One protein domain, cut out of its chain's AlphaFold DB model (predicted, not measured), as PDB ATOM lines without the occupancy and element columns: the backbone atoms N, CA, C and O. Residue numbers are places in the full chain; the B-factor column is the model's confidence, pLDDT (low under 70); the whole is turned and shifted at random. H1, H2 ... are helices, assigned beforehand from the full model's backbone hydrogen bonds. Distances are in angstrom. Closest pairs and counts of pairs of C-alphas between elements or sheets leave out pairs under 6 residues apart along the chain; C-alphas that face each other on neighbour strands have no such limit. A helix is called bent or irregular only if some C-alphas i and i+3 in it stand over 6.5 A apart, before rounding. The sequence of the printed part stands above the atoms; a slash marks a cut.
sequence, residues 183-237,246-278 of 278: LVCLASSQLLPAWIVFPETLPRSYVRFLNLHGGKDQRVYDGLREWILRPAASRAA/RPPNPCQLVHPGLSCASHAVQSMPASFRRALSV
ATOM      1  N   LEU A 183     -10.334  29.646 -29.075       86.88
ATOM      2  CA  LEU A 183     -10.561  30.094 -30.452       86.88
ATOM      3  C   LEU A 183      -9.249  30.276 -31.217       86.88
ATOM      4  O   LEU A 183      -9.138  29.812 -32.353       86.88
ATOM      5  N   VAL A 184      -8.244  30.904 -30.603       90.31
ATOM      6  CA  VAL A 184      -6.917  31.074 -31.209       90.31
ATOM      7  C   VAL A 184      -6.232  29.722 -31.400       90.31
ATOM      8  O   VAL A 184      -5.682  29.469 -32.475       90.31
ATOM      9  N   CYS A 185      -6.295  28.828 -30.413       90.56
ATOM     10  CA  CYS A 185      -5.732  27.482 -30.503       90.56
ATOM     11  C   CYS A 185      -6.408  26.656 -31.603       90.56
ATOM     12  O   CYS A 185      -5.710  26.042 -32.409       90.56
ATOM     13  N   LEU A 186      -7.741  26.674 -31.689       90.50
ATOM     14  CA  LEU A 186      -8.494  25.984 -32.739       90.50
ATOM     15  C   LEU A 186      -8.171  26.548 -34.120       90.50
ATOM     16  O   LEU A 186      -7.857  25.781 -35.027       90.50
ATOM     17  N   ALA A 187      -8.187  27.874 -34.281       90.19
ATOM     18  CA  ALA A 187      -7.835  28.513 -35.546       90.19
ATOM     19  C   ALA A 187      -6.404  28.152 -35.970       90.19
ATOM     20  O   ALA A 187      -6.183  27.739 -37.108       90.19
ATOM     21  N   SER A 188      -5.446  28.218 -35.042       89.69
ATOM     22  CA  SER A 188      -4.049  27.843 -35.292       89.69
ATOM     23  C   SER A 188      -3.917  26.365 -35.651       89.69
ATOM     24  O   SER A 188      -3.196  26.017 -36.585       89.69
ATOM     25  N   SER A 189      -4.658  25.498 -34.958       90.88
ATOM     26  CA  SER A 189      -4.663  24.057 -35.204       90.88
ATOM     27  C   SER A 189      -5.257  23.679 -36.558       90.88
ATOM     28  O   SER A 189      -4.909  22.622 -37.066       90.88
ATOM     29  N   GLN A 190      -6.148  24.488 -37.135       91.50
ATOM     30  CA  GLN A 190      -6.656  24.274 -38.495       91.50
ATOM     31  C   GLN A 190      -5.709  24.854 -39.547       91.50
ATOM     32  O   GLN A 190      -5.456  24.247 -40.588       91.50
ATOM     33  N   LEU A 191      -5.147  26.025 -39.259       90.38
ATOM     34  CA  LEU A 191      -4.306  26.765 -40.188       90.38
ATOM     35  C   LEU A 191      -2.958  26.078 -40.450       90.38
ATOM     36  O   LEU A 191      -2.515  26.006 -41.596       90.38
ATOM     37  N   LEU A 192      -2.309  25.571 -39.398       88.06
ATOM     38  CA  LEU A 192      -0.985  24.942 -39.479       88.06
ATOM     39  C   LEU A 192      -0.985  23.684 -40.371       88.06
ATOM     40  O   LEU A 192      -0.162  23.621 -41.287       88.06
ATOM     41  N   PRO A 193      -1.893  22.703 -40.189       88.44
ATOM     42  CA  PRO A 193      -1.979  21.547 -41.077       88.44
ATOM     43  C   PRO A 193      -2.371  21.923 -42.501       88.44
ATOM     44  O   PRO A 193      -1.828  21.344 -43.438       88.44
ATOM     45  N   ALA A 194      -3.269  22.897 -42.676       90.62
ATOM     46  CA  ALA A 194      -3.645  23.366 -44.004       90.62
ATOM     47  C   ALA A 194      -2.419  23.919 -44.750       90.62
ATOM     48  O   ALA A 194      -2.167  23.534 -45.885       90.62
ATOM     49  N   TRP A 195      -1.591  24.731 -44.090       91.00
ATOM     50  CA  TRP A 195      -0.359  25.262 -44.680       91.00
ATOM     51  C   TRP A 195       0.697  24.188 -44.978       91.00
ATOM     52  O   TRP A 195       1.302  24.217 -46.048       91.00
ATOM     53  N   ILE A 196       0.914  23.235 -44.068       87.81
ATOM     54  CA  ILE A 196       1.983  22.229 -44.207       87.81
ATOM     55  C   ILE A 196       1.585  21.110 -45.179       87.81
ATOM     56  O   ILE A 196       2.392  20.681 -46.001       87.81
ATOM     57  N   VAL A 197       0.354  20.600 -45.085       88.50
ATOM     58  CA  VAL A 197      -0.077  19.393 -45.809       88.50
ATOM     59  C   VAL A 197      -0.725  19.730 -47.151       88.50
ATOM     60  O   VAL A 197      -0.485  19.030 -48.141       88.50
ATOM     61  N   PHE A 198      -1.510  20.809 -47.206       87.88
ATOM     62  CA  PHE A 198      -2.289  21.206 -48.381       87.88
ATOM     63  C   PHE A 198      -2.147  22.710 -48.682       87.88
ATOM     64  O   PHE A 198      -3.146  23.426 -48.699       87.88
ATOM     65  N   PRO A 199      -0.930  23.213 -48.966       84.88
ATOM     66  CA  PRO A 199      -0.704  24.648 -49.175       84.88
ATOM     67  C   PRO A 199      -1.549  25.242 -50.313       84.88
ATOM     68  O   PRO A 199      -1.848  26.433 -50.294       84.88
ATOM     69  N   GLU A 200      -1.981  24.415 -51.269       84.38
ATOM     70  CA  GLU A 200      -2.833  24.811 -52.396       84.38
ATOM     71  C   GLU A 200      -4.233  25.287 -51.977       84.38
ATOM     72  O   GLU A 200      -4.895  25.984 -52.742       84.38
ATOM     73  N   THR A 201      -4.705  24.946 -50.770       85.38
ATOM     74  CA  THR A 201      -6.015  25.410 -50.280       85.38
ATOM     75  C   THR A 201      -5.973  26.839 -49.747       85.38
ATOM     76  O   THR A 201      -7.022  27.425 -49.481       85.38
ATOM     77  N   LEU A 202      -4.780  27.404 -49.539       84.50
ATOM     78  CA  LEU A 202      -4.610  28.758 -49.026       84.50
ATOM     79  C   LEU A 202      -4.268  29.730 -50.164       84.50
ATOM     80  O   LEU A 202      -3.581  29.368 -51.121       84.50
ATOM     81  N   PRO A 203      -4.677  31.009 -50.060       83.88
ATOM     82  CA  PRO A 203      -4.260  32.028 -51.013       83.88
ATOM     83  C   PRO A 203      -2.731  32.103 -51.111       83.88
ATOM     84  O   PRO A 203      -2.040  32.178 -50.094       83.88
ATOM     85  N   ARG A 204      -2.186  32.162 -52.333       83.44
ATOM     86  CA  ARG A 204      -0.725  32.184 -52.567       83.44
ATOM     87  C   ARG A 204      -0.001  33.311 -51.818       83.44
ATOM     88  O   ARG A 204       1.129  33.131 -51.372       83.44
ATOM     89  N   SER A 205      -0.649  34.466 -51.656       83.50
ATOM     90  CA  SER A 205      -0.126  35.586 -50.859       83.50
ATOM     91  C   SER A 205       0.041  35.220 -49.385       83.50
ATOM     92  O   SER A 205       1.041  35.581 -48.767       83.50
ATOM     93  N   TYR A 206      -0.907  34.465 -48.839       86.75
ATOM     94  CA  TYR A 206      -0.893  34.012 -47.459       86.75
ATOM     95  C   TYR A 206       0.141  32.907 -47.227       86.75
ATOM     96  O   TYR A 206       0.881  32.960 -46.252       86.75
ATOM     97  N   VAL A 207       0.289  31.968 -48.170       88.50
ATOM     98  CA  VAL A 207       1.369  30.965 -48.129       88.50
ATOM     99  C   VAL A 207       2.741  31.637 -48.146       88.50
ATOM    100  O   VAL A 207       3.606  31.294 -47.346       88.50
ATOM    101  N   ARG A 208       2.944  32.650 -49.003       87.69
ATOM    102  CA  ARG A 208       4.202  33.414 -49.042       87.69
ATOM    103  C   ARG A 208       4.496  34.106 -47.710       87.69
ATOM    104  O   ARG A 208       5.641  34.097 -47.266       87.69
ATOM    105  N   PHE A 209       3.474  34.685 -47.083       87.38
ATOM    106  CA  PHE A 209       3.580  35.274 -45.750       87.38
ATOM    107  C   PHE A 209       3.973  34.221 -44.703       87.38
ATOM    108  O   PHE A 209       4.940  34.416 -43.970       87.38
ATOM    109  N   LEU A 210       3.293  33.071 -44.675       88.12
ATOM    110  CA  LEU A 210       3.613  31.991 -43.739       88.12
ATOM    111  C   LEU A 210       5.018  31.424 -43.957       88.12
ATOM    112  O   LEU A 210       5.724  31.190 -42.982       88.12
ATOM    113  N   ASN A 211       5.472  31.279 -45.202       88.12
ATOM    114  CA  ASN A 211       6.833  30.829 -45.501       88.12
ATOM    115  C   ASN A 211       7.886  31.827 -44.990       88.12
ATOM    116  O   ASN A 211       8.899  31.418 -44.420       88.12
ATOM    117  N   LEU A 212       7.623  33.134 -45.125       85.50
ATOM    118  CA  LEU A 212       8.489  34.185 -44.587       85.50
ATOM    119  C   LEU A 212       8.564  34.137 -43.052       85.50
ATOM    120  O   LEU A 212       9.652  34.221 -42.479       85.50
ATOM    121  N   HIS A 213       7.419  33.966 -42.385       82.75
ATOM    122  CA  HIS A 213       7.351  33.916 -40.924       82.75
ATOM    123  C   HIS A 213       7.885  32.609 -40.338       82.75
ATOM    124  O   HIS A 213       8.589  32.637 -39.329       82.75
ATOM    125  N   GLY A 214       7.618  31.482 -40.997       82.75
ATOM    126  CA  GLY A 214       8.124  30.175 -40.607       82.75
ATOM    127  C   GLY A 214       9.653  30.118 -40.643       82.75
ATOM    128  O   GLY A 214      10.267  29.489 -39.784       82.75
ATOM    129  N   GLY A 215      10.284  30.826 -41.592       79.31
ATOM    130  CA  GLY A 215      11.727  31.100 -41.597       79.31
ATOM    131  C   GLY A 215      12.632  29.866 -41.554       79.31
ATOM    132  O   GLY A 215      13.773  29.952 -41.096       79.31
ATOM    133  N   LYS A 216      12.104  28.726 -42.001       82.75
ATOM    134  CA  LYS A 216      12.821  27.480 -42.272       82.75
ATOM    135  C   LYS A 216      12.822  27.261 -43.779       82.75
ATOM    136  O   LYS A 216      11.958  27.782 -44.484       82.75
ATOM    137  N   ASP A 217      13.795  26.492 -44.248       82.69
ATOM    138  CA  ASP A 217      13.888  26.140 -45.659       82.69
ATOM    139  C   ASP A 217      12.689  25.287 -46.095       82.69
ATOM    140  O   ASP A 217      12.204  24.448 -45.330       82.69
ATOM    141  N   GLN A 218      12.234  25.473 -47.336       81.31
ATOM    142  CA  GLN A 218      11.046  24.794 -47.866       81.31
ATOM    143  C   GLN A 218      11.176  23.264 -47.791       81.31
ATOM    144  O   GLN A 218      10.205  22.571 -47.490       81.31
ATOM    145  N   ARG A 219      12.404  22.744 -47.933       81.56
ATOM    146  CA  ARG A 219      12.716  21.310 -47.830       81.56
ATOM    147  C   ARG A 219      12.334  20.708 -46.477       81.56
ATOM    148  O   ARG A 219      11.988  19.531 -46.406       81.56
ATOM    149  N   VAL A 220      12.387  21.499 -45.402       83.06
ATOM    150  CA  VAL A 220      11.996  21.058 -44.054       83.06
ATOM    151  C   VAL A 220      10.484  20.843 -43.985       83.06
ATOM    152  O   VAL A 220      10.033  19.837 -43.438       83.06
ATOM    153  N   TYR A 221       9.696  21.743 -44.584       84.44
ATOM    154  CA  TYR A 221       8.240  21.605 -44.650       84.44
ATOM    155  C   TYR A 221       7.812  20.465 -45.572       84.44
ATOM    156  O   TYR A 221       6.926  19.700 -45.202       84.44
ATOM    157  N   ASP A 222       8.478  20.290 -46.712       83.69
ATOM    158  CA  ASP A 222       8.198  19.183 -47.632       83.69
ATOM    159  C   ASP A 222       8.512  17.827 -46.982       83.69
ATOM    160  O   ASP A 222       7.725  16.884 -47.076       83.69
ATOM    161  N   GLY A 223       9.616  17.741 -46.229       82.69
ATOM    162  CA  GLY A 223       9.941  16.554 -45.440       82.69
ATOM    163  C   GLY A 223       8.919  16.269 -44.334       82.69
ATOM    164  O   GLY A 223       8.595  15.107 -44.084       82.69
ATOM    165  N   LEU A 224       8.382  17.316 -43.698       83.50
ATOM    166  CA  LEU A 224       7.352  17.191 -42.666       83.50
ATOM    167  C   LEU A 224       6.018  16.742 -43.272       83.50
ATOM    168  O   LEU A 224       5.366  15.846 -42.739       83.50
ATOM    169  N   ARG A 225       5.644  17.315 -44.418       85.56
ATOM    170  CA  ARG A 225       4.473  16.928 -45.205       85.56
ATOM    171  C   ARG A 225       4.533  15.458 -45.600       85.56
ATOM    172  O   ARG A 225       3.567  14.729 -45.389       85.56
ATOM    173  N   GLU A 226       5.670  15.008 -46.120       83.38
ATOM    174  CA  GLU A 226       5.859  13.611 -46.505       83.38
ATOM    175  C   GLU A 226       5.754  12.671 -45.294       83.38
ATOM    176  O   GLU A 226       5.123  11.618 -45.373       83.38
ATOM    177  N   TRP A 227       6.300  13.069 -44.140       79.44
ATOM    178  CA  TRP A 227       6.161  12.310 -42.895       79.44
ATOM    179  C   TRP A 227       4.695  12.209 -42.430       79.44
ATOM    180  O   TRP A 227       4.244  11.122 -42.067       79.44
ATOM    181  N   ILE A 228       3.926  13.306 -42.496       82.38
ATOM    182  CA  ILE A 228       2.499  13.358 -42.112       82.38
ATOM    183  C   ILE A 228       1.605  12.559 -43.071       82.38
ATOM    184  O   ILE A 228       0.592  12.012 -42.638       82.38
ATOM    185  N   LEU A 229       1.944  12.473 -44.357       83.56
ATOM    186  CA  LEU A 229       1.140  11.740 -45.343       83.56
ATOM    187  C   LEU A 229       1.451  10.234 -45.385       83.56
ATOM    188  O   LEU A 229       0.611   9.450 -45.823       83.56
ATOM    189  N   ARG A 230       2.621   9.798 -44.897       79.69
ATOM    190  CA  ARG A 230       2.972   8.367 -44.825       79.69
ATOM    191  C   ARG A 230       2.019   7.588 -43.907       79.69
ATOM    192  O   ARG A 230       1.747   8.070 -42.810       79.69
ATOM    193  N   PRO A 231       1.573   6.369 -44.256       75.69
ATOM    194  CA  PRO A 231       0.755   5.530 -43.373       75.69
ATOM    195  C   PRO A 231       1.453   5.206 -42.044       75.69
ATOM    196  O   PRO A 231       2.654   4.937 -42.033       75.69
ATOM    197  N   ALA A 232       0.712   5.164 -40.932       66.00
ATOM    198  CA  ALA A 232       1.269   4.944 -39.589       66.00
ATOM    199  C   ALA A 232       2.125   3.662 -39.474       66.00
ATOM    200  O   ALA A 232       3.180   3.688 -38.843       66.00
ATOM    201  N   ALA A 233       1.741   2.584 -40.170       59.88
ATOM    202  CA  ALA A 233       2.503   1.332 -40.235       59.88
ATOM    203  C   ALA A 233       3.916   1.511 -40.833       59.88
ATOM    204  O   ALA A 233       4.869   0.888 -40.380       59.88
ATOM    205  N   SER A 234       4.073   2.421 -41.800       61.31
ATOM    206  CA  SER A 234       5.367   2.755 -42.418       61.31
ATOM    207  C   SER A 234       6.198   3.765 -41.614       61.31
ATOM    208  O   SER A 234       7.380   3.945 -41.894       61.31
ATOM    209  N   ARG A 235       5.599   4.430 -40.611       59.41
ATOM    210  CA  ARG A 235       6.308   5.336 -39.686       59.41
ATOM    211  C   ARG A 235       6.982   4.571 -38.548       59.41
ATOM    212  O   ARG A 235       8.061   4.963 -38.126       59.41
ATOM    213  N   ALA A 236       6.357   3.487 -38.084       53.00
ATOM    214  CA  ALA A 236       6.867   2.632 -37.009       53.00
ATOM    215  C   ALA A 236       8.029   1.717 -37.445       53.00
ATOM    216  O   ALA A 236       8.777   1.238 -36.602       53.00
ATOM    217  N   ALA A 237       8.189   1.488 -38.752       50.16
ATOM    218  CA  ALA A 237       9.244   0.646 -39.317       50.16
ATOM    219  C   ALA A 237      10.601   1.362 -39.484       50.16
ATOM    220  O   ALA A 237      11.546   0.764 -39.993       50.16
ATOM    221  N   ARG A 246      16.729  11.137 -42.449       49.38
ATOM    222  CA  ARG A 246      15.400  11.565 -41.956       49.38
ATOM    223  C   ARG A 246      15.144  11.191 -40.487       49.38
ATOM    224  O   ARG A 246      15.370  10.043 -40.123       49.38
ATOM    225  N   PRO A 247      14.672  12.125 -39.639       52.66
ATOM    226  CA  PRO A 247      14.554  11.879 -38.208       52.66
ATOM    227  C   PRO A 247      13.269  11.121 -37.798       52.66
ATOM    228  O   PRO A 247      12.224  11.306 -38.429       52.66
ATOM    229  N   PRO A 248      13.324  10.311 -36.717       61.38
ATOM    230  CA  PRO A 248      12.228   9.464 -36.221       61.38
ATOM    231  C   PRO A 248      11.007  10.223 -35.674       61.38
ATOM    232  O   PRO A 248       9.922   9.651 -35.586       61.38
ATOM    233  N   ASN A 249      11.134  11.508 -35.337       72.06
ATOM    234  CA  ASN A 249      10.013  12.344 -34.910       72.06
ATOM    235  C   ASN A 249       9.983  13.679 -35.692       72.06
ATOM    236  O   ASN A 249      11.026  14.181 -36.121       72.06
ATOM    237  N   PRO A 250       8.797  14.290 -35.890       75.88
ATOM    238  CA  PRO A 250       8.673  15.533 -36.656       75.88
ATOM    239  C   PRO A 250       9.424  16.698 -35.992       75.88
ATOM    240  O   PRO A 250       9.845  17.637 -36.660       75.88
ATOM    241  N   CYS A 251       9.648  16.614 -34.679       78.00
ATOM    242  CA  CYS A 251      10.350  17.625 -33.897       78.00
ATOM    243  C   CYS A 251      11.841  17.697 -34.255       78.00
ATOM    244  O   CYS A 251      12.359  18.783 -34.482       78.00
ATOM    245  N   GLN A 252      12.526  16.561 -34.412       77.94
ATOM    246  CA  GLN A 252      13.927  16.522 -34.842       77.94
ATOM    247  C   GLN A 252      14.113  16.975 -36.298       77.94
ATOM    248  O   GLN A 252      15.201  17.423 -36.649       77.94
ATOM    249  N   LEU A 253      13.068  16.901 -37.136       77.12
ATOM    250  CA  LEU A 253      13.103  17.460 -38.495       77.12
ATOM    251  C   LEU A 253      13.070  18.987 -38.467       77.12
ATOM    252  O   LEU A 253      13.795  19.645 -39.208       77.12
ATOM    253  N   VAL A 254      12.228  19.551 -37.602       79.38
ATOM    254  CA  VAL A 254      12.044  21.002 -37.484       79.38
ATOM    255  C   VAL A 254      13.177  21.645 -36.676       79.38
ATOM    256  O   VAL A 254      13.628  22.746 -37.009       79.38
ATOM    257  N   HIS A 255      13.654  20.978 -35.626       80.94
ATOM    258  CA  HIS A 255      14.707  21.454 -34.732       80.94
ATOM    259  C   HIS A 255      15.615  20.296 -34.257       80.94
ATOM    260  O   HIS A 255      15.366  19.666 -33.225       80.94
ATOM    261  N   PRO A 256      16.702  19.996 -34.987       80.06
ATOM    262  CA  PRO A 256      17.605  18.916 -34.601       80.06
ATOM    263  C   PRO A 256      18.264  19.217 -33.246       80.06
ATOM    264  O   PRO A 256      18.788  20.307 -33.032       80.06
ATOM    265  N   GLY A 257      18.217  18.252 -32.322       78.50
ATOM    266  CA  GLY A 257      18.925  18.310 -31.034       78.50
ATOM    267  C   GLY A 257      18.353  19.262 -29.970       78.50
ATOM    268  O   GLY A 257      18.936  19.375 -28.897       78.50
ATOM    269  N   LEU A 258      17.222  19.928 -30.227       81.38
ATOM    270  CA  LEU A 258      16.579  20.856 -29.285       81.38
ATOM    271  C   LEU A 258      15.240  20.306 -28.785       81.38
ATOM    272  O   LEU A 258      14.549  19.586 -29.505       81.38
ATOM    273  N   SER A 259      14.836  20.689 -27.571       85.12
ATOM    274  CA  SER A 259      13.457  20.477 -27.109       85.12
ATOM    275  C   SER A 259      12.505  21.474 -27.786       85.12
ATOM    276  O   SER A 259      12.912  22.581 -28.149       85.12
ATOM    277  N   CYS A 260      11.224  21.121 -27.931       83.50
ATOM    278  CA  CYS A 260      10.240  21.997 -28.578       83.50
ATOM    279  C   CYS A 260      10.094  23.337 -27.841       83.50
ATOM    280  O   CYS A 260      10.064  24.391 -28.473       83.50
ATOM    281  N   ALA A 261      10.061  23.301 -26.504       84.88
ATOM    282  CA  ALA A 261       9.945  24.496 -25.672       84.88
ATOM    283  C   ALA A 261      11.189  25.388 -25.786       84.88
ATOM    284  O   ALA A 261      11.068  26.595 -25.994       84.88
ATOM    285  N   SER A 262      12.390  24.797 -25.737       86.31
ATOM    286  CA  SER A 262      13.631  25.562 -25.894       86.31
ATOM    287  C   SER A 262      13.750  26.177 -27.289       86.31
ATOM    288  O   SER A 262      14.138  27.337 -27.414       86.31
ATOM    289  N   HIS A 263      13.370  25.445 -28.342       84.69
ATOM    290  CA  HIS A 263      13.362  25.976 -29.704       84.69
ATOM    291  C   HIS A 263      12.316  27.088 -29.884       84.69
ATOM    292  O   HIS A 263      12.599  28.092 -30.539       84.69
ATOM    293  N   ALA A 264      11.126  26.964 -29.287       84.31
ATOM    294  CA  ALA A 264      10.095  28.002 -29.340       84.31
ATOM    295  C   ALA A 264      10.593  29.328 -28.738       84.31
ATOM    296  O   ALA A 264      10.492  30.369 -29.384       84.31
ATOM    297  N   VAL A 265      11.220  29.284 -27.559       87.12
ATOM    298  CA  VAL A 265      11.752  30.487 -26.897       87.12
ATOM    299  C   VAL A 265      12.932  31.085 -27.671       87.12
ATOM    300  O   VAL A 265      12.982  32.294 -27.885       87.12
ATOM    301  N   GLN A 266      13.860  30.258 -28.163       87.81
ATOM    302  CA  GLN A 266      15.026  30.743 -28.917       87.81
ATOM    303  C   GLN A 266      14.665  31.317 -30.296       87.81
ATOM    304  O   GLN A 266      15.343  32.214 -30.795       87.81
ATOM    305  N   SER A 267      13.597  30.820 -30.925       84.00
ATOM    306  CA  SER A 267      13.163  31.274 -32.252       84.00
ATOM    307  C   SER A 267      12.307  32.546 -32.225       84.00
ATOM    308  O   SER A 267      12.162  33.194 -33.267       84.00
ATOM    309  N   MET A 268      11.787  32.955 -31.059       84.25
ATOM    310  CA  MET A 268      10.958  34.160 -30.912       84.25
ATOM    311  C   MET A 268      11.661  35.450 -31.378       84.25
ATOM    312  O   MET A 268      11.096  36.134 -32.235       84.25
ATOM    313  N   PRO A 269      12.887  35.791 -30.923       86.88
ATOM    314  CA  PRO A 269      13.549  37.035 -31.327       86.88
ATOM    315  C   PRO A 269      13.823  37.109 -32.832       86.88
ATOM    316  O   PRO A 269      13.644  38.156 -33.455       86.88
ATOM    317  N   ALA A 270      14.228  35.988 -33.437       85.31
ATOM    318  CA  ALA A 270      14.464  35.902 -34.875       85.31
ATOM    319  C   ALA A 270      13.164  36.084 -35.672       85.31
ATOM    320  O   ALA A 270      13.144  36.804 -36.670       85.31
ATOM    321  N   SER A 271      12.069  35.481 -35.205       83.44
ATOM    322  CA  SER A 271      10.748  35.613 -35.828       83.44
ATOM    323  C   SER A 271      10.204  37.040 -35.711       83.44
ATOM    324  O   SER A 271       9.682  37.577 -36.686       83.44
ATOM    325  N   PHE A 272      10.397  37.689 -34.559       84.44
ATOM    326  CA  PHE A 272       9.996  39.079 -34.335       84.44
ATOM    327  C   PHE A 272      10.788  40.058 -35.213       84.44
ATOM    328  O   PHE A 272      10.205  40.939 -35.839       84.44
ATOM    329  N   ARG A 273      12.107  39.861 -35.355       86.00
ATOM    330  CA  ARG A 273      12.932  40.664 -36.277       86.00
ATOM    331  C   ARG A 273      12.483  40.535 -37.732       86.00
ATOM    332  O   ARG A 273      12.426  41.544 -38.425       86.00
ATOM    333  N   ARG A 274      12.128  39.327 -38.188       82.69
ATOM    334  CA  ARG A 274      11.570  39.133 -39.539       82.69
ATOM    335  C   ARG A 274      10.243  39.868 -39.713       82.69
ATOM    336  O   ARG A 274      10.036  40.479 -40.755       82.69
ATOM    337  N   ALA A 275       9.383  39.858 -38.694       80.38
ATOM    338  CA  ALA A 275       8.108  40.573 -38.731       80.38
ATOM    339  C   ALA A 275       8.277  42.098 -38.838       80.38
ATOM    340  O   ALA A 275       7.495  42.739 -39.527       80.38
ATOM    341  N   LEU A 276       9.306  42.666 -38.200       79.25
ATOM    342  CA  LEU A 276       9.619  44.101 -38.274       79.25
ATOM    343  C   LEU A 276      10.330  44.521 -39.569       79.25
ATOM    344  O   LEU A 276      10.408  45.709 -39.859       79.25
ATOM    345  N   SER A 277      10.894  43.571 -40.319       67.94
ATOM    346  CA  SER A 277      11.627  43.850 -41.563       67.94
ATOM    347  C   SER A 277      10.741  43.974 -42.812       67.94
ATOM    348  O   SER A 277      11.267  44.194 -43.903       67.94
ATOM    349  N   VAL A 278       9.422  43.805 -42.656       57.25
ATOM    350  CA  VAL A 278       8.393  43.918 -43.708       57.25
ATOM    351  C   VAL A 278       7.710  45.276 -43.620       57.25
ATOM    352  O   VAL A 278       7.482  45.874 -44.697       57.25
TER     353      VAL A 278
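Overview. This is residues 183 to 237 and 246 to 278 of the 278 residues of an uncharacterized protein of Tetraselmis sp. GSL018 (UniProt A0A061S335). Four helices form an open ring with few contacts: long H6 arches along one side, H2 and H5 lie near its two ends, and H3 runs opposite. H1 packs on H3 with residues 196 to 197 and sticks out with residues 183 to 190; small H4 lies beyond H3. The 88 printed residues include six named helices, H1 to H6, and no named strand; the class is all helix, only just compact, close to loose, radius of gyration of the C-alphas 14.2 A, spans 43 by 32 by 28 A.

Along the chain. H6, residues 260 to 276, 24.1 A, ends at C-alpha 276 (9.619, 44.101, -38.274); it is only just irregular, C-alphas 266 and 269 being 6.9 A apart. H2 is residues 204 to 214, H3 218 to 229, H4 232 to 236, H5 250 to 254. H1, residues 183 to 197, 21.5 A, begins at (-10.561, 30.094, -30.452).

Arrangement. H6 touches H2 with residues 271 to 275 alone, closest C-alphas Ser 271 and His 213, 6.4 A. H3 touches H5, closest C-alphas Leu 224 and Pro 250, 6.4 A. H1 touches H3 about perpendicular, 82 degrees, closest C-alphas Val 197 and Arg 225, 5.2 A. H4 touches no helix. Every O i to N i+4 pair is within hydrogen-bond range in H2, H3, H4 and H5; H1 has 10 of 11, H6 11 of 13.

Size, cuts and confidence. Residues 238 to 245 are not printed; C-alphas 237 and 246 are 12.8 A apart. Residues 232 to 237, 246 to 248 and 277 to 278 have pLDDT under 70.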